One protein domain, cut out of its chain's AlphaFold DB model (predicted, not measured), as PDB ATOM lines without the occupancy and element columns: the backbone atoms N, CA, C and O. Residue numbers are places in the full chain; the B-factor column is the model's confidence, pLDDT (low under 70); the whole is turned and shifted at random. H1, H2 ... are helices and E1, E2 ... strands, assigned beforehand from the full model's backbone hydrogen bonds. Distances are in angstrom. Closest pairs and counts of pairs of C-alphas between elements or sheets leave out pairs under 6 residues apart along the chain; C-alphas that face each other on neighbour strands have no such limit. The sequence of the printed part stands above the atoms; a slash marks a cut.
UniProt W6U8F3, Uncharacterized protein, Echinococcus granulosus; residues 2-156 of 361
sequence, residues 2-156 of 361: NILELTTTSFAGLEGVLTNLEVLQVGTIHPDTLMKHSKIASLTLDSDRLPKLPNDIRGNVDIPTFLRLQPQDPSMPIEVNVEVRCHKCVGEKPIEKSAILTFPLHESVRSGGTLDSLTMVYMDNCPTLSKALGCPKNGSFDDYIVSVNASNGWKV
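Overview. This is residues 2 to 156 of the 361 residues of an uncharacterized protein of Echinococcus granulosus (UniProt W6U8F3). There is little regular structure: two small sheets, E1 E2 E4 E7 and E3 E6 E5, stand partly face to face amid long loops, with H1 away from both. Of 155 printed residues, 35 are in named elements, mostly strand, in the order E1 E2 H1 E3 E4 E5 E6 E7; the first sheet is mixed, the second antiparallel. The whole is compact, with a radius of gyration of the C-alphas of 14.5 A and spans of 43 by 36 by 29 A.

Arrangement. E2, residues 42 to 46, is parallel to E1, residues 20 to 24, with N 23 and O 44 2.8 A apart, and to E4, residues 77 to 80, with N 43 and O 79 at 2.8 A. E7, residues 119 to 122, is antiparallel to E4, with N 119 and O 80 at 2.8 A. E6, residues 99 to 102, is antiparallel to E3, residues 66 to 69, with N 67 and O 101 at 2.8 A, and forms a hairpin with E5, residues 85 to 89, with N 102 and O 85 at 2.8 A. H1, residues 55 to 58, is not on either sheet; it is too short for an O i to N i+4 pair.

Along the chain. E1 begins at C-alpha 20 (28.739, -42.347, -54.512) and spans 13.4 A; E7 ends at C-alpha 122 (21.888, -53.887, -45.326).

Size, cuts and confidence. The printed part has no cut. The links E1 to E2 and E6 to E7 are long. pLDDT is under 70 in 26 residues, among them 107 to 117.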
ATOM      1  N   ASN A   2      41.499 -37.579 -54.386       76.12
ATOM      2  CA  ASN A   2      42.645 -37.879 -53.515       76.12
ATOM      3  C   ASN A   2      42.542 -37.034 -52.237       76.12
ATOM      4  O   ASN A   2      42.704 -35.815 -52.305       76.12
ATOM      5  N   ILE A   3      42.187 -37.660 -51.114       79.25
ATOM      6  CA  ILE A   3      42.006 -36.977 -49.829       79.25
ATOM      7  C   ILE A   3      42.682 -37.814 -48.750       79.25
ATOM      8  O   ILE A   3      42.257 -38.930 -48.463       79.25
ATOM      9  N   LEU A   4      43.710 -37.239 -48.131       80.69
ATOM     10  CA  LEU A   4      44.489 -37.900 -47.083       80.69
ATOM     11  C   LEU A   4      43.707 -38.024 -45.768       80.69
ATOM     12  O   LEU A   4      43.849 -39.018 -45.057       80.69
ATOM     13  N   GLU A   5      42.880 -37.025 -45.453       85.88
ATOM     14  CA  GLU A   5      42.158 -36.926 -44.184       85.88
ATOM     15  C   GLU A   5      40.693 -36.556 -44.424       85.88
ATOM     16  O   GLU A   5      40.382 -35.480 -44.938       85.88
ATOM     17  N   LEU A   6      39.785 -37.454 -44.044       88.44
ATOM     18  CA  LEU A   6      38.347 -37.214 -44.084       88.44
ATOM     19  C   LEU A   6      37.885 -36.631 -42.746       88.44
ATOM     20  O   LEU A   6      37.809 -37.323 -41.729       88.44
ATOM     21  N   THR A   7      37.584 -35.339 -42.758       89.19
ATOM     22  CA  THR A   7      37.066 -34.560 -41.628       89.19
ATOM     23  C   THR A   7      35.541 -34.434 -41.680       89.19
ATOM     24  O   THR A   7      34.913 -34.631 -42.720       89.19
ATOM     25  N   THR A   8      34.929 -33.989 -40.580       87.00
ATOM     26  CA  THR A   8      33.477 -33.719 -40.498       87.00
ATOM     27  C   THR A   8      32.961 -32.712 -41.531       87.00
ATOM     28  O   THR A   8      31.768 -32.692 -41.825       87.00
ATOM     29  N   THR A   9      33.839 -31.875 -42.088       87.44
ATOM     30  CA  THR A   9      33.502 -30.822 -43.054       87.44
ATOM     31  C   THR A   9      33.925 -31.141 -44.486       87.44
ATOM     32  O   THR A   9      33.639 -30.347 -45.379       87.44
ATOM     33  N   SER A  10      34.553 -32.297 -44.739       86.56
ATOM     34  CA  SER A  10      35.141 -32.637 -46.050       86.56
ATOM     35  C   SER A  10      34.147 -32.591 -47.214       86.56
ATOM     36  O   SER A  10      34.527 -32.289 -48.340       86.56
ATOM     37  N   PHE A  11      32.865 -32.843 -46.939       89.50
ATOM     38  CA  PHE A  11      31.793 -32.838 -47.938       89.50
ATOM     39  C   PHE A  11      30.632 -31.919 -47.540       89.50
ATOM     40  O   PHE A  11      29.475 -32.184 -47.886       89.50
ATOM     41  N   ALA A  12      30.930 -30.863 -46.780       88.12
ATOM     42  CA  ALA A  12      29.941 -29.855 -46.420       88.12
ATOM     43  C   ALA A  12      29.372 -29.189 -47.686       88.12
ATOM     44  O   ALA A  12      30.117 -28.808 -48.588       88.12
ATOM     45  N   GLY A  13      28.049 -29.062 -47.764       86.38
ATOM     46  CA  GLY A  13      27.334 -28.541 -48.935       86.38
ATOM     47  C   GLY A  13      26.959 -29.593 -49.988       86.38
ATOM     48  O   GLY A  13      26.221 -29.275 -50.921       86.38
ATOM     49  N   LEU A  14      27.424 -30.842 -49.852       87.75
ATOM     50  CA  LEU A  14      27.069 -31.961 -50.738       87.75
ATOM     51  C   LEU A  14      26.092 -32.956 -50.090       87.75
ATOM     52  O   LEU A  14      25.824 -34.015 -50.659       87.75
ATOM     53  N   GLU A  15      25.519 -32.631 -48.929       87.88
ATOM     54  CA  GLU A  15      24.684 -33.535 -48.123       87.88
ATOM     55  C   GLU A  15      23.472 -34.076 -48.898       87.88
ATOM     56  O   GLU A  15      23.054 -35.219 -48.709       87.88
ATOM     57  N   GLY A  16      22.910 -33.257 -49.794       84.56
ATOM     58  CA  GLY A  16      21.722 -33.596 -50.580       84.56
ATOM     59  C   GLY A  16      21.993 -34.277 -51.925       84.56
ATOM     60  O   GLY A  16      21.024 -34.665 -52.590       84.56
ATOM     61  N   VAL A  17      23.258 -34.398 -52.339       88.00
ATOM     62  CA  VAL A  17      23.644 -34.817 -53.702       88.00
ATOM     63  C   VAL A  17      24.623 -35.991 -53.699       88.00
ATOM     64  O   VAL A  17      24.590 -36.795 -54.624       88.00
ATOM     65  N   LEU A  18      25.468 -36.118 -52.673       88.94
ATOM     66  CA  LEU A  18      26.481 -37.168 -52.615       88.94
ATOM     67  C   LEU A  18      25.833 -38.552 -52.458       88.94
ATOM     68  O   LEU A  18      25.305 -38.883 -51.398       88.94
ATOM     69  N   THR A  19      25.892 -39.349 -53.525       89.31
ATOM     70  CA  THR A  19      25.412 -40.740 -53.552       89.31
ATOM     71  C   THR A  19      26.554 -41.745 -53.560       89.31
ATOM     72  O   THR A  19      26.499 -42.752 -52.865       89.31
ATOM     73  N   ASN A  20      27.601 -41.462 -54.329       89.81
ATOM     74  CA  ASN A  20      28.739 -42.347 -54.512       89.81
ATOM     75  C   ASN A  20      30.001 -41.597 -54.117       89.81
ATOM     76  O   ASN A  20      30.240 -40.487 -54.602       89.81
ATOM     77  N   LEU A  21      30.790 -42.193 -53.229       89.19
ATOM     78  CA  LEU A  21      32.023 -41.604 -52.744       89.19
ATOM     79  C   LEU A  21      33.194 -42.524 -53.058       89.19
ATOM     80  O   LEU A  21      33.353 -43.562 -52.431       89.19
ATOM     81  N   GLU A  22      34.039 -42.095 -53.988       89.44
ATOM     82  CA  GLU A  22      35.305 -42.751 -54.293       89.44
ATOM     83  C   GLU A  22      36.463 -41.860 -53.842       89.44
ATOM     84  O   GLU A  22      36.640 -40.731 -54.330       89.44
ATOM     85  N   VAL A  23      37.247 -42.348 -52.884       86.38
ATOM     86  CA  VAL A  23      38.384 -41.633 -52.306       86.38
ATOM     87  C   VAL A  23      39.638 -42.483 -52.413       86.38
ATOM     88  O   VAL A  23      39.657 -43.646 -52.025       86.38
ATOM     89  N   LEU A  24      40.686 -41.866 -52.938       83.50
ATOM     90  CA  LEU A  24      42.015 -42.429 -53.087       83.50
ATOM     91  C   LEU A  24      42.862 -41.993 -51.885       83.50
ATOM     92  O   LEU A  24      42.766 -40.840 -51.459       83.50
ATOM     93  N   GLN A  25      43.716 -42.892 -51.398       78.12
ATOM     94  CA  GLN A  25      44.755 -42.636 -50.391       78.12
ATOM     95  C   GLN A  25      44.245 -42.085 -49.049       78.12
ATOM     96  O   GLN A  25      44.850 -41.190 -48.461       78.12
ATOM     97  N   VAL A  26      43.159 -42.650 -48.520       83.62
ATOM     98  CA  VAL A  26      42.618 -42.213 -47.225       83.62
ATOM     99  C   VAL A  26      43.460 -42.738 -46.063       83.62
ATOM    100  O   VAL A  26      43.488 -43.937 -45.790       83.62
ATOM    101  N   GLY A  27      44.132 -41.834 -45.351       83.31
ATOM    102  CA  GLY A  27      44.912 -42.153 -44.157       83.31
ATOM    103  C   GLY A  27      44.069 -42.135 -42.883       83.31
ATOM    104  O   GLY A  27      44.120 -43.078 -42.086       83.31
ATOM    105  N   THR A  28      43.277 -41.077 -42.694       87.50
ATOM    106  CA  THR A  28      42.433 -40.899 -41.504       87.50
ATOM    107  C   THR A  28      40.980 -40.602 -41.860       87.50
ATOM    108  O   THR A  28      40.692 -39.909 -42.836       87.50
ATOM    109  N   ILE A  29      40.046 -41.147 -41.072       90.56
ATOM    110  CA  ILE A  29      38.603 -40.951 -41.260       90.56
ATOM    111  C   ILE A  29      37.934 -40.593 -39.940       90.56
ATOM    112  O   ILE A  29      37.948 -41.375 -38.988       90.56
ATOM    113  N   HIS A  30      37.292 -39.428 -39.903       90.94
ATOM    114  CA  HIS A  30      36.452 -39.020 -38.789       90.94
ATOM    115  C   HIS A  30      35.109 -39.784 -38.812       90.94
ATOM    116  O   HIS A  30      34.464 -39.824 -39.866       90.94
ATOM    117  N   PRO A  31      34.623 -40.329 -37.676       88.81
ATOM    118  CA  PRO A  31      33.390 -41.119 -37.617       88.81
ATOM    119  C   PRO A  31      32.152 -40.435 -38.201       88.81
ATOM    120  O   PRO A  31      31.355 -41.075 -38.883       88.81
ATOM    121  N   ASP A  32      32.005 -39.133 -37.956       89.06
ATOM    122  CA  ASP A  32      30.836 -38.356 -38.391       89.06
ATOM    123  C   ASP A  32      30.965 -37.732 -39.794       89.06
ATOM    124  O   ASP A  32      30.096 -36.957 -40.190       89.06
ATOM    125  N   THR A  33      32.010 -38.063 -40.569       89.75
ATOM    126  CA  THR A  33      32.234 -37.502 -41.923       89.75
ATOM    127  C   THR A  33      31.000 -37.619 -42.819       89.75
ATOM    128  O   THR A  33      30.667 -36.685 -43.543       89.75
ATOM    129  N   LEU A  34      30.321 -38.769 -42.764       89.31
ATOM    130  CA  LEU A  34      29.206 -39.122 -43.647       89.31
ATOM    131  C   LEU A  34      27.851 -39.118 -42.932       89.31
ATOM    132  O   LEU A  34      26.846 -39.540 -43.499       89.31
ATOM    133  N   MET A  35      27.797 -38.624 -41.691       87.06
ATOM    134  CA  MET A  35      26.570 -38.650 -40.893       87.06
ATOM    135  C   MET A  35      25.445 -37.848 -41.561       87.06
ATOM    136  O   MET A  35      24.289 -38.261 -41.529       87.06
ATOM    137  N   LYS A  36      25.773 -36.706 -42.179       87.56
ATOM    138  CA  LYS A  36      24.789 -35.825 -42.829       87.56
ATOM    139  C   LYS A  36      24.446 -36.262 -44.262       87.56
ATOM    140  O   LYS A  36      23.487 -35.755 -44.843       87.56
ATOM    141  N   HIS A  37      25.186 -37.214 -44.830       89.50
ATOM    142  CA  HIS A  37      25.078 -37.648 -46.226       89.50
ATOM    143  C   HIS A  37      24.125 -38.834 -46.357       89.50
ATOM    144  O   HIS A  37      24.515 -39.963 -46.639       89.50
ATOM    145  N   SER A  38      22.837 -38.561 -46.155       87.38
ATOM    146  CA  SER A  38      21.798 -39.600 -46.108       87.38
ATOM    147  C   SER A  38      21.571 -40.363 -47.420       87.38
ATOM    148  O   SER A  38      20.977 -41.436 -47.405       87.38
ATOM    149  N   LYS A  39      22.041 -39.844 -48.558       88.81
ATOM    150  CA  LYS A  39      21.861 -40.475 -49.876       88.81
ATOM    151  C   LYS A  39      23.011 -41.389 -50.296       88.81
ATOM    152  O   LYS A  39      23.004 -41.859 -51.432       88.81
ATOM    153  N   ILE A  40      23.989 -41.620 -49.421       89.12
ATOM    154  CA  ILE A  40      25.145 -42.437 -49.768       89.12
ATOM    155  C   ILE A  40      24.742 -43.902 -49.985       89.12
ATOM    156  O   ILE A  40      24.071 -44.508 -49.152       89.12
ATOM    157  N   ALA A  41      25.144 -44.445 -51.128       87.75
ATOM    158  CA  ALA A  41      24.853 -45.798 -51.589       87.75
ATOM    159  C   ALA A  41      26.137 -46.596 -51.853       87.75
ATOM    160  O   ALA A  41      26.133 -47.817 -51.725       87.75
ATOM    161  N   SER A  42      27.246 -45.924 -52.172       89.56
ATOM    162  CA  SER A  42      28.545 -46.576 -52.338       89.56
ATOM    163  C   SER A  42      29.685 -45.773 -51.711       89.56
ATOM    164  O   SER A  42      29.709 -44.538 -51.761       89.56
ATOM    165  N   LEU A  43      30.624 -46.499 -51.107       88.94
ATOM    166  CA  LEU A  43      31.854 -45.998 -50.511       88.94
ATOM    167  C   LEU A  43      33.033 -46.838 -51.008       88.94
ATOM    168  O   LEU A  43      33.209 -47.992 -50.618       88.94
ATOM    169  N   THR A  44      33.873 -46.230 -51.832       87.25
ATOM    170  CA  THR A  44      35.090 -46.833 -52.365       87.25
ATOM    171  C   THR A  44      36.299 -46.114 -51.778       87.25
ATOM    172  O   THR A  44      36.482 -44.914 -51.975       87.25
ATOM    173  N   LEU A  45      37.110 -46.848 -51.026       84.31
ATOM    174  CA  LEU A  45      38.355 -46.410 -50.413       84.31
ATOM    175  C   LEU A  45      39.504 -47.141 -51.104       84.31
ATOM    176  O   LEU A  45      39.754 -48.310 -50.828       84.31
ATOM    177  N   ASP A  46      40.168 -46.468 -52.034       77.50
ATOM    178  CA  ASP A  46      41.327 -47.011 -52.740       77.50
ATOM    179  C   ASP A  46      42.602 -46.581 -52.004       77.50
ATOM    180  O   ASP A  46      43.175 -45.513 -52.249       77.50
ATOM    181  N   SER A  47      42.988 -47.357 -50.992       72.94
ATOM    182  CA  SER A  47      44.172 -47.105 -50.172       72.94
ATOM    183  C   SER A  47      44.973 -48.382 -49.932       72.94
ATOM    184  O   SER A  47      44.423 -49.455 -49.721       72.94
ATOM    185  N   ASP A  48      46.301 -48.266 -49.875       70.50
ATOM    186  CA  ASP A  48      47.179 -49.409 -49.568       70.50
ATOM    187  C   ASP A  48      46.991 -49.945 -48.139       70.50
ATOM    188  O   ASP A  48      47.493 -51.014 -47.795       70.50
ATOM    189  N   ARG A  49      46.332 -49.163 -47.277       75.19
ATOM    190  CA  ARG A  49      46.147 -49.436 -45.850       75.19
ATOM    191  C   ARG A  49      44.728 -49.127 -45.419       75.19
ATOM    192  O   ARG A  49      44.073 -48.262 -46.003       75.19
ATOM    193  N   LEU A  50      44.286 -49.783 -44.350       81.62
ATOM    194  CA  LEU A  50      43.004 -49.462 -43.725       81.62
ATOM    195  C   LEU A  50      43.035 -48.058 -43.096       81.62
ATOM    196  O   LEU A  50      44.031 -47.692 -42.455       81.62
ATOM    197  N   PRO A  51      41.943 -47.284 -43.226       84.75
ATOM    198  CA  PRO A  51      41.859 -45.960 -42.635       84.75
ATOM    199  C   PRO A  51      41.909 -46.044 -41.113       84.75
ATOM    200  O   PRO A  51      41.344 -46.959 -40.506       84.75
ATOM    201  N   LYS A  52      42.543 -45.057 -40.481       88.12
ATOM    202  CA  LYS A  52      42.633 -44.951 -39.018       88.12
ATOM    203  C   LYS A  52      41.733 -43.846 -38.481       88.12
ATOM    204  O   LYS A  52      41.459 -42.860 -39.161       88.12
ATOM    205  N   LEU A  53      41.305 -43.981 -37.230       86.94
ATOM    206  CA  LEU A  53      40.696 -42.864 -36.513       86.94
ATOM    207  C   LEU A  53      41.738 -41.757 -36.269       86.94
ATOM    208  O   LEU A  53      42.891 -42.079 -35.967       86.94
ATOM    209  N   PRO A  54      41.337 -40.475 -36.347       85.75
ATOM    210  CA  PRO A  54      42.139 -39.348 -35.885       85.75
ATOM    211  C   PRO A  54      42.677 -39.556 -34.461       85.75
ATOM    212  O   PRO A  54      41.996 -40.127 -33.601       85.75
ATOM    213  N   ASN A  55      43.889 -39.061 -34.200       83.31
ATOM    214  CA  ASN A  55      44.560 -39.221 -32.902       83.31
ATOM    215  C   ASN A  55      43.757 -38.602 -31.747       83.31
ATOM    216  O   ASN A  55      43.723 -39.172 -30.658       83.31
ATOM    217  N   ASP A  56      43.053 -37.501 -32.016       81.00
ATOM    218  CA  ASP A  56      42.206 -36.794 -31.047       81.00
ATOM    219  C   ASP A  56      41.065 -37.671 -30.513       81.00
ATOM    220  O   ASP A  56      40.580 -37.479 -29.401       81.00
ATOM    221  N   ILE A  57      40.654 -38.660 -31.309       80.06
ATOM    222  CA  ILE A  57      39.526 -39.544 -31.032       80.06
ATOM    223  C   ILE A  57      39.999 -40.837 -30.379       80.06
ATOM    224  O   ILE A  57      39.455 -41.292 -29.374       80.06
ATOM    225  N   ARG A  58      41.003 -41.462 -30.994       78.44
ATOM    226  CA  ARG A  58      41.503 -42.778 -30.597       78.44
ATOM    227  C   ARG A  58      42.334 -42.726 -29.312       78.44
ATOM    228  O   ARG A  58      42.420 -43.727 -28.600       78.44
ATOM    229  N   GLY A  59      42.962 -41.587 -29.020       72.50
ATOM    230  CA  GLY A  59      43.986 -41.500 -27.982       72.50
ATOM    231  C   GLY A  59      45.139 -42.484 -28.238       72.50
ATOM    232  O   GLY A  59      45.460 -42.806 -29.380       72.50
ATOM    233  N   ASN A  60      45.743 -43.007 -27.165       66.88
ATOM    234  CA  ASN A  60      46.916 -43.899 -27.226       66.88
ATOM    235  C   ASN A  60      46.572 -45.391 -27.389       66.88
ATOM    236  O   ASN A  60      47.374 -46.252 -27.027       66.88
ATOM    237  N   VAL A  61      45.366 -45.720 -27.848       76.12
ATOM    238  CA  VAL A  61      44.807 -47.067 -27.702       76.12
ATOM    239  C   VAL A  61      44.440 -47.669 -29.055       76.12
ATOM    240  O   VAL A  61      43.889 -46.988 -29.908       76.12
ATOM    241  N   ASP A  62      44.703 -48.957 -29.273       79.06
ATOM    242  CA  ASP A  62      44.363 -49.661 -30.516       79.06
ATOM    243  C   ASP A  62      42.861 -49.947 -30.605       79.06
ATOM    244  O   ASP A  62      42.337 -50.851 -29.956       79.06
ATOM    245  N   ILE A  63      42.155 -49.145 -31.406       83.31
ATOM    246  CA  ILE A  63      40.699 -49.198 -31.559       83.31
ATOM    247  C   ILE A  63      40.387 -49.259 -33.054       83.31
ATOM    248  O   ILE A  63      40.986 -48.495 -33.817       83.31
ATOM    249  N   PRO A  64      39.487 -50.160 -33.490       84.50
ATOM    250  CA  PRO A  64      39.130 -50.256 -34.895       84.50
ATOM    251  C   PRO A  64      38.416 -48.986 -35.353       84.50
ATOM    252  O   PRO A  64      37.661 -48.366 -34.601       84.50
ATOM    253  N   THR A  65      38.641 -48.618 -36.609       88.88
ATOM    254  CA  THR A  65      37.969 -47.474 -37.219       88.88
ATOM    255  C   THR A  65      36.483 -47.753 -37.378       88.88
ATOM    256  O   THR A  65      36.071 -48.890 -37.614       88.88
ATOM    257  N   PHE A  66      35.662 -46.716 -37.244       90.38
ATOM    258  CA  PHE A  66      34.226 -46.820 -37.455       90.38
ATOM    259  C   PHE A  66      33.660 -45.549 -38.086       90.38
ATOM    260  O   PHE A  66      34.225 -44.465 -37.948       90.38
ATOM    261  N   LEU A  67      32.531 -45.701 -38.772       90.88
ATOM    262  CA  LEU A  67      31.797 -44.649 -39.463       90.88
ATOM    263  C   LEU A  67      30.337 -44.662 -39.024       90.88
ATOM    264  O   LEU A  67      29.720 -45.722 -38.941       90.88
ATOM    265  N   ARG A  68      29.774 -43.482 -38.772       89.19
ATOM    266  CA  ARG A  68      28.357 -43.298 -38.451       89.19
ATOM    267  C   ARG A  68      27.623 -42.832 -39.698       89.19
ATOM    268  O   ARG A  68      27.954 -41.800 -40.272       89.19
ATOM    269  N   LEU A  69      26.613 -43.595 -40.096       88.75
ATOM    270  CA  LEU A  69      25.798 -43.326 -41.273       88.75
ATOM    271  C   LEU A  69      24.339 -43.154 -40.874       88.75
ATOM    272  O   LEU A  69      23.836 -43.880 -40.016       88.75
ATOM    273  N   GLN A  70      23.653 -42.224 -41.532       87.69
ATOM    274  CA  GLN A  70      22.215 -42.020 -41.378       87.69
ATOM    275  C   GLN A  70      21.537 -42.086 -42.754       87.69
ATOM    276  O   GLN A  70      21.189 -41.046 -43.316       87.69
ATOM    277  N   PRO A  71      21.384 -43.291 -43.333       83.38
ATOM    278  CA  PRO A  71      20.803 -43.446 -44.661       83.38
ATOM    279  C   PRO A  71      19.347 -42.966 -44.689       83.38
ATOM    280  O   PRO A  71      18.599 -43.108 -43.718       83.38
ATOM    281  N   GLN A  72      18.939 -42.412 -45.828       84.56
ATOM    282  CA  GLN A  72      17.567 -41.988 -46.087       84.56
ATOM    283  C   GLN A  72      16.623 -43.194 -46.138       84.56
ATOM    284  O   GLN A  72      15.507 -43.121 -45.623       84.56
ATOM    285  N   ASP A  73      17.093 -44.293 -46.732       81.31
ATOM    286  CA  ASP A  73      16.385 -45.562 -46.832       81.31
ATOM    287  C   ASP A  73      17.252 -46.689 -46.235       81.31
ATOM    288  O   ASP A  73      18.277 -47.040 -46.822       81.31
ATOM    289  N   PRO A  74      16.887 -47.255 -45.070       76.88
ATOM    290  CA  PRO A  74      17.663 -48.314 -44.425       76.88
ATOM    291  C   PRO A  74      17.495 -49.694 -45.088       76.88
ATOM    292  O   PRO A  74      18.233 -50.624 -44.743       76.88
ATOM    293  N   SER A  75      16.552 -49.828 -46.031       80.19
ATOM    294  CA  SER A  75      16.334 -51.057 -46.799       80.19
ATOM    295  C   SER A  75      17.283 -51.183 -47.993       80.19
ATOM    296  O   SER A  75      17.546 -52.295 -48.459       80.19
ATOM    297  N   MET A  76      17.839 -50.059 -48.457       83.19
ATOM    298  CA  MET A  76      18.826 -50.032 -49.529       83.19
ATOM    299  C   MET A  76      20.208 -50.431 -48.992       83.19
ATOM    300  O   MET A  76      20.623 -49.938 -47.937       83.19
ATOM    301  N   PRO A  77      20.937 -51.324 -49.687       86.81
ATOM    302  CA  PRO A  77      22.284 -51.690 -49.285       86.81
ATOM    303  C   PRO A  77      23.267 -50.549 -49.552       86.81
ATOM    304  O   PRO A  77      23.112 -49.790 -50.508       86.81
ATOM    305  N   ILE A  78      24.312 -50.483 -48.729       88.06
ATOM    306  CA  ILE A  78      25.487 -49.653 -48.993       88.06
ATOM    307  C   ILE A  78      26.627 -50.563 -49.427       88.06
ATOM    308  O   ILE A  78      26.966 -51.524 -48.729       88.06
ATOM    309  N   GLU A  79      27.204 -50.254 -50.578       89.12
ATOM    310  CA  GLU A  79      28.353 -50.955 -51.133       89.12
ATOM    311  C   GLU A  79      29.642 -50.357 -50.574       89.12
ATOM    312  O   GLU A  79      29.865 -49.151 -50.666       89.12
ATOM    313  N   VAL A  80      30.495 -51.194 -49.987       87.50
ATOM    314  CA  VAL A  80      31.804 -50.787 -49.470       87.50
ATOM    315  C   VAL A  80      32.862 -51.721 -50.036       87.50
ATOM    316  O   VAL A  80      32.723 -52.934 -49.932       87.50
ATOM    317  N   ASN A  81      33.934 -51.189 -50.614       84.75
ATOM    318  CA  ASN A  81      35.034 -51.993 -51.173       84.75
ATOM    319  C   ASN A  81      36.012 -52.542 -50.109       84.75
ATOM    320  O   ASN A  81      37.150 -52.878 -50.417       84.75
ATOM    321  N   VAL A  82      35.597 -52.584 -48.848       82.38
ATOM    322  CA  VAL A  82      36.388 -53.093 -47.728       82.38
ATOM    323  C   VAL A  82      35.494 -53.999 -46.892       82.38
ATOM    324  O   VAL A  82      34.282 -53.785 -46.811       82.38
ATOM    325  N   GLU A  83      36.083 -54.998 -46.235       83.38
ATOM    326  CA  GLU A  83      35.364 -55.820 -45.265       83.38
ATOM    327  C   GLU A  83      34.911 -54.941 -44.096       83.38
ATOM    328  O   GLU A  83      35.732 -54.384 -43.369       83.38
ATOM    329  N   VAL A  84      33.601 -54.793 -43.924       86.94
ATOM    330  CA  VAL A  84      33.012 -53.994 -42.845       86.94
ATOM    331  C   VAL A  84      31.903 -54.771 -42.159       86.94
ATOM    332  O   VAL A  84      31.186 -55.559 -42.778       86.94
ATOM    333  N   ARG A  85      31.728 -54.535 -40.862       87.50
ATOM    334  CA  ARG A  85      30.564 -55.022 -40.116       87.50
ATOM    335  C   ARG A  85      29.703 -53.859 -39.682       87.50
ATOM    336  O   ARG A  85      30.182 -52.735 -39.593       87.50
ATOM    337  N   CYS A  86      28.425 -54.120 -39.440       88.00
ATOM    338  CA  CYS A  86      27.504 -53.085 -39.011       88.00
ATOM    339  C   CYS A  86      26.803 -53.437 -37.707       88.00
ATOM    340  O   CYS A  86      26.548 -54.606 -37.419       88.00
ATOM    341  N   HIS A  87      26.444 -52.413 -36.943       87.31
ATOM    342  CA  HIS A  87      25.571 -52.537 -35.781       87.31
ATOM    343  C   HIS A  87      24.761 -51.259 -35.556       87.31
ATOM    344  O   HIS A  87      25.096 -50.177 -36.042       87.31
ATOM    345  N   LYS A  88      23.669 -51.397 -34.806       86.31
ATOM    346  CA  LYS A  88      22.816 -50.300 -34.337       86.31
ATOM    347  C   LYS A  88      22.971 -50.134 -32.833       86.31
ATOM    348  O   LYS A  88      23.200 -51.111 -32.123       86.31
ATOM    349  N   CYS A  89      22.800 -48.917 -32.339       81.25
ATOM    350  CA  CYS A  89      22.850 -48.634 -30.908       81.25
ATOM    351  C   CYS A  89      21.472 -48.756 -30.264       81.25
ATOM    352  O   CYS A  89      20.469 -48.337 -30.837       81.25
ATOM    353  N   VAL A  90      21.434 -49.283 -29.041       74.00
ATOM    354  CA  VAL A  90      20.228 -49.299 -28.204       74.00
ATOM    355  C   VAL A  90      20.053 -47.927 -27.530       74.00
ATOM    356  O   VAL A  90      20.908 -47.533 -26.738       74.00
ATOM    357  N   GLY A  91      18.966 -47.201 -27.829       62.50
ATOM    358  CA  GLY A  91      18.611 -45.925 -27.183       62.50
ATOM    359  C   GLY A  91      17.394 -45.220 -27.809       62.50
ATOM    360  O   GLY A  91      17.136 -45.377 -29.000       62.50
ATOM    361  N   GLU A  92      16.642 -44.448 -27.012       44.81
ATOM    362  CA  GLU A  92      15.470 -43.677 -27.465       44.81
ATOM    363  C   GLU A  92      15.892 -42.433 -28.282       44.81
ATOM    364  O   GLU A  92      16.770 -41.683 -27.868       44.81
ATOM    365  N   LYS A  93      15.279 -42.272 -29.469       48.03
ATOM    366  CA  LYS A  93      15.246 -41.137 -30.433       48.03
ATOM    367  C   LYS A  93      16.242 -39.973 -30.230       48.03
ATOM    368  O   LYS A  93      16.175 -39.291 -29.215       48.03
ATOM    369  N   PRO A  94      17.072 -39.625 -31.243       49.94
ATOM    370  CA  PRO A  94      17.017 -39.882 -32.690       49.94
ATOM    371  C   PRO A  94      18.006 -40.970 -33.169       49.94
ATOM    372  O   PRO A  94      18.235 -41.122 -34.368       49.94
ATOM    373  N   ILE A  95      18.580 -41.740 -32.240       53.69
ATOM    374  CA  ILE A  95      19.651 -42.726 -32.482       53.69
ATOM    375  C   ILE A  95      19.145 -43.971 -33.246       53.69
ATOM    376  O   ILE A  95      19.933 -44.724 -33.809       53.69
ATOM    377  N   GLU A  96      17.826 -44.145 -33.373       53.84
ATOM    378  CA  GLU A  96      17.193 -45.261 -34.096       53.84
ATOM    379  C   GLU A  96      17.499 -45.299 -35.607       53.84
ATOM    380  O   GLU A  96      17.289 -46.330 -36.244       53.84
ATOM    381  N   LYS A  97      17.997 -44.200 -36.194       61.66
ATOM    382  CA  LYS A  97      18.285 -44.112 -37.640       61.66
ATOM    383  C   LYS A  97      19.768 -44.192 -38.000       61.66
ATOM    384  O   LYS A  97      20.080 -44.225 -39.186       61.66
ATOM    385  N   SER A  98      20.672 -44.184 -37.018       73.06
ATOM    386  CA  SER A  98      22.108 -44.243 -37.298       73.06
ATOM    387  C   SER A  98      22.618 -45.675 -37.222       73.06
ATOM    388  O   SER A  98      22.490 -46.327 -36.184       73.06
ATOM    389  N   ALA A  99      23.224 -46.139 -38.307       84.12
ATOM    390  CA  ALA A  99      23.984 -47.375 -38.331       84.12
ATOM    391  C   ALA A  99      25.475 -47.059 -38.209       84.12
ATOM    392  O   ALA A  99      25.953 -46.031 -38.697       84.12
ATOM    393  N   ILE A 100      26.205 -47.941 -37.538       88.81
ATOM    394  CA  ILE A 100      27.648 -47.823 -37.364       88.81
ATOM    395  C   ILE A 100      28.296 -48.901 -38.210       88.81
ATOM    396  O   ILE A 100      27.972 -50.074 -38.048       88.81
ATOM    397  N   LEU A 101      29.200 -48.499 -39.095       90.31
ATOM    398  CA  LEU A 101      30.092 -49.391 -39.823       90.31
ATOM    399  C   LEU A 101      31.415 -49.496 -39.074       90.31
ATOM    400  O   LEU A 101      32.010 -48.472 -38.756       90.31
ATOM    401  N   THR A 102      31.890 -50.706 -38.815       88.94
ATOM    402  CA  THR A 102      33.174 -50.982 -38.171       88.94
ATOM    403  C   THR A 102      34.126 -51.659 -39.146       88.94
ATOM    404  O   THR A 102      33.800 -52.668 -39.774       88.94
ATOM    405  N   PHE A 103      35.332 -51.113 -39.233       87.12
ATOM    406  CA  PHE A 103      36.435 -51.662 -40.008       87.12
ATOM    407  C   PHE A 103      37.225 -52.673 -39.163       87.12
ATOM    408  O   PHE A 103      37.211 -52.593 -37.928       87.12
ATOM    409  N   PRO A 104      37.926 -53.627 -39.790       82.94
ATOM    410  CA  PRO A 104      38.792 -54.550 -39.076       82.94
ATOM    411  C   PRO A 104      39.971 -53.800 -38.444       82.94
ATOM    412  O   PRO A 104      40.483 -52.824 -38.988       82.94
ATOM    413  N   LEU A 105      40.404 -54.258 -37.265       77.56
ATOM    414  CA  LEU A 105      41.530 -53.657 -36.539       77.56
ATOM    415  C   LEU A 105      42.877 -53.941 -37.220       77.56
ATOM    416  O   LEU A 105      43.780 -53.108 -37.192       77.56
ATOM    417  N   HIS A 106      43.014 -55.134 -37.797       71.12
ATOM    418  CA  HIS A 106      44.225 -55.590 -38.464       71.12
ATOM    419  C   HIS A 106      43.926 -55.890 -39.928       71.12
ATOM    420  O   HIS A 106      42.878 -56.452 -40.253       71.12
ATOM    421  N   GLU A 107      44.868 -55.535 -40.797       66.06
ATOM    422  CA  GLU A 107      44.848 -55.943 -42.197       66.06
ATOM    423  C   GLU A 107      44.897 -57.473 -42.264       66.06
ATOM    424  O   GLU A 107      45.691 -58.121 -41.575       66.06
ATOM    425  N   SER A 108      44.009 -58.073 -43.057       57.09
ATOM    426  CA  SER A 108      44.041 -59.518 -43.254       57.09
ATOM    427  C   SER A 108      45.377 -59.903 -43.903       57.09
ATOM    428  O   SER A 108      45.815 -59.268 -44.858       57.09
ATOM    429  N   VAL A 109      46.024 -60.967 -43.421       48.31
ATOM    430  CA  VAL A 109      47.375 -61.414 -43.839       48.31
ATOM    431  C   VAL A 109      47.466 -61.789 -45.340       48.31
ATOM    432  O   VAL A 109      48.525 -62.162 -45.832       48.31
ATOM    433  N   ARG A 110      46.367 -61.695 -46.103       45.12
ATOM    434  CA  ARG A 110      46.308 -62.046 -47.529       45.12
ATOM    435  C   ARG A 110      46.574 -60.904 -48.512       45.12
ATOM    436  O   ARG A 110      46.707 -61.197 -49.694       45.12
ATOM    437  N   SER A 111      46.690 -59.649 -48.097       41.25
ATOM    438  CA  SER A 111      46.778 -58.532 -49.051       41.25
ATOM    439  C   SER A 111      48.217 -58.115 -49.352       41.25
ATOM    440  O   SER A 111      48.705 -57.079 -48.909       41.25
ATOM    441  N   GLY A 112      48.885 -58.917 -50.178       38.53
ATOM    442  CA  GLY A 112      49.769 -58.357 -51.193       38.53
ATOM    443  C   GLY A 112      48.901 -57.919 -52.372       38.53
ATOM    444  O   GLY A 112      48.663 -58.722 -53.266       38.53
ATOM    445  N   GLY A 113      48.423 -56.674 -52.340       41.59
ATOM    446  CA  GLY A 113      47.621 -56.065 -53.404       41.59
ATOM    447  C   GLY A 113      46.106 -56.187 -53.200       41.59
ATOM    448  O   GLY A 113      45.604 -57.271 -52.932       41.59
ATOM    449  N   THR A 114      45.448 -55.035 -53.336       44.84
ATOM    450  CA  THR A 114      44.009 -54.774 -53.525       44.84
ATOM    451  C   THR A 114      43.038 -55.076 -52.368       44.84
ATOM    452  O   THR A 114      42.772 -56.211 -51.978       44.84
ATOM    453  N   LEU A 115      42.434 -53.996 -51.853       53.41
ATOM    454  CA  LEU A 115      41.163 -53.974 -51.117       53.41
ATOM    455  C   LEU A 115      40.015 -54.434 -52.051       53.41
ATOM    456  O   LEU A 115      39.160 -53.646 -52.438       53.41
ATOM    457  N   ASP A 116      40.025 -55.704 -52.465       54.59
ATOM    458  CA  ASP A 116      39.045 -56.289 -53.400       54.59
ATOM    459  C   ASP A 116      37.821 -56.912 -52.692       54.59
ATOM    460  O   ASP A 116      37.031 -57.636 -53.306       54.59
ATOM    461  N   SER A 117      37.627 -56.674 -51.388       63.84
ATOM    462  CA  SER A 117      36.461 -57.195 -50.665       63.84
ATOM    463  C   SER A 117      35.257 -56.263 -50.795       63.84
ATOM    464  O   SER A 117      35.067 -55.337 -50.015       63.84
ATOM    465  N   LEU A 118      34.385 -56.546 -51.767       78.75
ATOM    466  CA  LEU A 118      33.087 -55.881 -51.864       78.75
ATOM    467  C   LEU A 118      32.135 -56.399 -50.775       78.75
ATOM    468  O   LEU A 118      31.650 -57.530 -50.835       78.75
ATOM    469  N   THR A 119      31.835 -55.546 -49.801       82.88
ATOM    470  CA  THR A 119      30.859 -55.797 -48.741       82.88
ATOM    471  C   THR A 119      29.596 -54.994 -49.002       82.88
ATOM    472  O   THR A 119      29.620 -53.768 -49.056       82.88
ATOM    473  N   MET A 120      28.467 -55.691 -49.118       86.00
ATOM    474  CA  MET A 120      27.148 -55.065 -49.167       86.00
ATOM    475  C   MET A 120      26.520 -55.091 -47.779       86.00
ATOM    476  O   MET A 120      26.276 -56.162 -47.218       86.00
ATOM    477  N   VAL A 121      26.238 -53.914 -47.229       85.50
ATOM    478  CA  VAL A 121      25.664 -53.774 -45.890       85.50
ATOM    479  C   VAL A 121      24.205 -53.351 -45.980       85.50
ATOM    480  O   VAL A 121      23.899 -52.253 -46.432       85.50
ATOM    481  N   TYR A 122      23.308 -54.203 -45.482       84.56
ATOM    482  CA  TYR A 122      21.888 -53.887 -45.326       84.56
ATOM    483  C   TYR A 122      21.635 -53.345 -43.926       84.56
ATOM    484  O   TYR A 122      21.721 -54.088 -42.944       84.56
ATOM    485  N   MET A 123      21.286 -52.065 -43.831       81.69
ATOM    486  CA  MET A 123      21.166 -51.400 -42.535       81.69
ATOM    487  C   MET A 123      20.032 -51.975 -41.693       81.69
ATOM    488  O   MET A 123      20.168 -52.083 -40.477       81.69
ATOM    489  N   ASP A 124      18.946 -52.439 -42.305       80.31
ATOM    490  CA  ASP A 124      17.869 -53.144 -41.601       80.31
ATOM    491  C   ASP A 124      18.307 -54.441 -40.912       80.31
ATOM    492  O   ASP A 124      17.772 -54.768 -39.851       80.31
ATOM    493  N   ASN A 125      19.329 -55.117 -41.438       83.12
ATOM    494  CA  ASN A 125      19.817 -56.390 -40.908       83.12
ATOM    495  C   ASN A 125      20.904 -56.230 -39.835       83.12
ATOM    496  O   ASN A 125      21.352 -57.226 -39.266       83.12
ATOM    497  N   CYS A 126      21.339 -55.002 -39.544       85.06
ATOM    498  CA  CYS A 126      22.392 -54.772 -38.564       85.06
ATOM    499  C   CYS A 126      21.919 -55.115 -37.141       85.06
ATOM    500  O   CYS A 126      20.880 -54.599 -36.705       85.06
ATOM    501  N   PRO A 127      22.677 -55.932 -36.384       84.56
ATOM    502  CA  PRO A 127      22.343 -56.268 -35.008       84.56
ATOM    503  C   PRO A 127      22.335 -55.022 -34.121       84.56
ATOM    504  O   PRO A 127      23.174 -54.129 -34.251       84.56
ATOM    505  N   THR A 128      21.395 -54.970 -33.184       84.56
ATOM    506  CA  THR A 128      21.343 -53.933 -32.150       84.56
ATOM    507  C   THR A 128      22.233 -54.328 -30.980       84.56
ATOM    508  O   THR A 128      21.978 -55.343 -30.332       84.56
ATOM    509  N   LEU A 129      23.250 -53.523 -30.688       81.31
ATOM    510  CA  LEU A 129      24.191 -53.737 -29.595       81.31
ATOM    511  C   LEU A 129      24.058 -52.618 -28.553       81.31
ATOM    512  O   LEU A 129      23.913 -51.438 -28.881       81.31
ATOM    513  N   SER A 130      24.116 -52.985 -27.273       79.38
ATOM    514  CA  SER A 130      24.201 -52.029 -26.168       79.38
ATOM    515  C   SER A 130      25.669 -51.746 -25.843       79.38
ATOM    516  O   SER A 130      26.512 -52.638 -25.914       79.38
ATOM    517  N   LYS A 131      25.992 -50.489 -25.508       77.25
ATOM    518  CA  LYS A 131      27.357 -50.052 -25.142       77.25
ATOM    519  C   LYS A 131      28.446 -50.432 -26.172       77.25
ATOM    520  O   LYS A 131      29.589 -50.694 -25.800       77.25
ATOM    521  N   ALA A 132      28.089 -50.465 -27.455       83.06
ATOM    522  CA  ALA A 132      28.997 -50.814 -28.544       83.06
ATOM    523  C   ALA A 132      29.863 -49.634 -28.996       83.06
ATOM    524  O   ALA A 132      29.573 -48.473 -28.692       83.06
ATOM    525  N   LEU A 133      30.920 -49.940 -29.748       86.38
ATOM    526  CA  LEU A 133      31.814 -48.946 -30.334       86.38
ATOM    527  C   LEU A 133      31.030 -47.946 -31.196       86.38
ATOM    528  O   LEU A 133      30.177 -48.343 -31.988       86.38
ATOM    529  N   GLY A 134      31.314 -46.653 -31.036       82.25
ATOM    530  CA  GLY A 134      30.663 -45.578 -31.790       82.25
ATOM    531  C   GLY A 134      29.245 -45.230 -31.326       82.25
ATOM    532  O   GLY A 134      28.648 -44.295 -31.858       82.25
ATOM    533  N   CYS A 135      28.699 -45.942 -30.332       84.56
ATOM    534  CA  CYS A 135      27.425 -45.569 -29.729       84.56
ATOM    535  C   CYS A 135      27.560 -44.331 -28.841       84.56
ATOM    536  O   CYS A 135      28.607 -44.146 -28.220       84.56
ATOM    537  N   PRO A 136      26.504 -43.509 -28.738       81.06
ATOM    538  CA  PRO A 136      26.522 -42.301 -27.928       81.06
ATOM    539  C   PRO A 136      26.729 -42.633 -26.449       81.06
ATOM    540  O   PRO A 136      26.082 -43.525 -25.889       81.06
ATOM    541  N   LYS A 137      27.632 -41.904 -25.801       79.75
ATOM    542  CA  LYS A 137      27.913 -42.026 -24.371       79.75
ATOM    543  C   LYS A 137      26.926 -41.147 -23.606       79.75
ATOM    544  O   LYS A 137      26.815 -39.957 -23.871       79.75
ATOM    545  N   ASN A 138      26.196 -41.724 -22.651       71.38
ATOM    546  CA  ASN A 138      25.241 -41.001 -21.796       71.38
ATOM    547  C   ASN A 138      24.166 -40.192 -22.562       71.38
ATOM    548  O   ASN A 138      23.685 -39.184 -22.057       71.38
ATOM    549  N   GLY A 139      23.796 -40.611 -23.780       65.94
ATOM    550  CA  GLY A 139      22.803 -39.908 -24.606       65.94
ATOM    551  C   GLY A 139      23.304 -38.626 -25.287       65.94
ATOM    552  O   GLY A 139      22.508 -37.941 -25.925       65.94
ATOM    553  N   SER A 140      24.600 -38.309 -25.186       69.62
ATOM    554  CA  SER A 140      25.247 -37.229 -25.943       69.62
ATOM    555  C   SER A 140      25.510 -37.669 -27.389       69.62
ATOM    556  O   SER A 140      25.940 -38.798 -27.615       69.62
ATOM    557  N   PHE A 141      25.248 -36.804 -28.376       67.69
ATOM    558  CA  PHE A 141      25.526 -37.087 -29.799       67.69
ATOM    559  C   PHE A 141      26.993 -36.925 -30.170       67.69
ATOM    560  O   PHE A 141      27.458 -37.606 -31.092       67.69
ATOM    561  N   ASP A 142      27.668 -36.032 -29.448       67.69
ATOM    562  CA  ASP A 142      29.037 -35.600 -29.707       67.69
ATOM    563  C   ASP A 142      30.049 -36.496 -28.984       67.69
ATOM    564  O   ASP A 142      31.179 -36.655 -29.441       67.69
ATOM    565  N   ASP A 143      29.621 -37.162 -27.906       78.12
ATOM    566  CA  ASP A 143      30.436 -38.144 -27.197       78.12
ATOM    567  C   ASP A 143      30.049 -39.562 -27.597       78.12
ATOM    568  O   ASP A 143      28.901 -39.985 -27.448       78.12
ATOM    569  N   TYR A 144      31.030 -40.351 -28.018       82.31
ATOM    570  CA  TYR A 144      30.830 -41.744 -28.403       82.31
ATOM    571  C   TYR A 144      31.738 -42.689 -27.611       82.31
ATOM    572  O   TYR A 144      32.760 -42.313 -27.034       82.31
ATOM    573  N   ILE A 145      31.317 -43.951 -27.519       81.56
ATOM    574  CA  ILE A 145      32.037 -44.999 -26.801       81.56
ATOM    575  C   ILE A 145      33.233 -45.429 -27.650       81.56
ATOM    576  O   ILE A 145      33.072 -46.048 -28.700       81.56
ATOM    577  N   VAL A 146      34.428 -45.116 -27.154       81.81
ATOM    578  CA  VAL A 146      35.729 -45.445 -27.745       81.81
ATOM    579  C   VAL A 146      36.488 -46.285 -26.717       81.81
ATOM    580  O   VAL A 146      37.138 -45.758 -25.820       81.81
ATOM    581  N   SER A 147      36.307 -47.607 -26.757       76.06
ATOM    582  CA  SER A 147      36.944 -48.544 -25.820       76.06
ATOM    583  C   SER A 147      37.341 -49.827 -26.540       76.06
ATOM    584  O   SER A 147      36.569 -50.347 -27.342       76.06
ATOM    585  N   VAL A 148      38.517 -50.372 -26.212       71.12
ATOM    586  CA  VAL A 148      39.022 -51.661 -26.742       71.12
ATOM    587  C   VAL A 148      38.103 -52.820 -26.378       71.12
ATOM    588  O   VAL A 148      37.993 -53.799 -27.115       71.12
ATOM    589  N   ASN A 149      37.431 -52.696 -25.234       71.00
ATOM    590  CA  ASN A 149      36.538 -53.720 -24.708       71.00
ATOM    591  C   ASN A 149      35.096 -53.536 -25.197       71.00
ATOM    592  O   ASN A 149      34.236 -54.343 -24.852       71.00
ATOM    593  N   ALA A 150      34.803 -52.477 -25.960       73.75
ATOM    594  CA  ALA A 150      33.476 -52.293 -26.527       73.75
ATOM    595  C   ALA A 150      33.217 -53.342 -27.614       73.75
ATOM    596  O   ALA A 150      34.105 -53.688 -28.400       73.75
ATOM    597  N   SER A 151      31.977 -53.822 -27.685       76.56
ATOM    598  CA  SER A 151      31.556 -54.691 -28.776       76.56
ATOM    599  C   SER A 151      31.687 -53.933 -30.101       76.56
ATOM    600  O   SER A 151      31.229 -52.800 -30.249       76.56
ATOM    601  N   ASN A 152      32.380 -54.543 -31.059       73.44
ATOM    602  CA  ASN A 152      32.732 -53.936 -32.344       73.44
ATOM    603  C   ASN A 152      32.124 -54.693 -33.537       73.44
ATOM    604  O   ASN A 152      32.501 -54.447 -34.680       73.44
ATOM    605  N   GLY A 153      31.229 -55.653 -33.277       68.19
ATOM    606  CA  GLY A 153      30.626 -56.527 -34.288       68.19
ATOM    607  C   GLY A 153      31.558 -57.623 -34.826       68.19
ATOM    608  O   GLY A 153      31.076 -58.563 -35.452       68.19
ATOM    609  N   TRP A 154      32.869 -57.549 -34.567       72.00
ATOM    610  CA  TRP A 154      33.876 -58.513 -35.035       72.00
ATOM    611  C   TRP A 154      34.104 -59.662 -34.055       72.00
ATOM    612  O   TRP A 154      34.228 -60.810 -34.478       72.00
ATOM    613  N   LYS A 155      34.099 -59.374 -32.748       58.31
ATOM    614  CA  LYS A 155      34.094 -60.401 -31.700       58.31
ATOM    615  C   LYS A 155      32.678 -60.950 -31.537       58.31
ATOM    616  O   LYS A 155      31.893 -60.441 -30.745       58.31
ATOM    617  N   VAL A 156      32.347 -61.968 -32.324       47.38
ATOM    618  CA  VAL A 156      31.353 -62.954 -31.899       47.38
ATOM    619  C   VAL A 156      32.154 -63.935 -31.061       47.38
ATOM    620  O   VAL A 156      32.820 -64.808 -31.611       47.38
TER     621      VAL A 156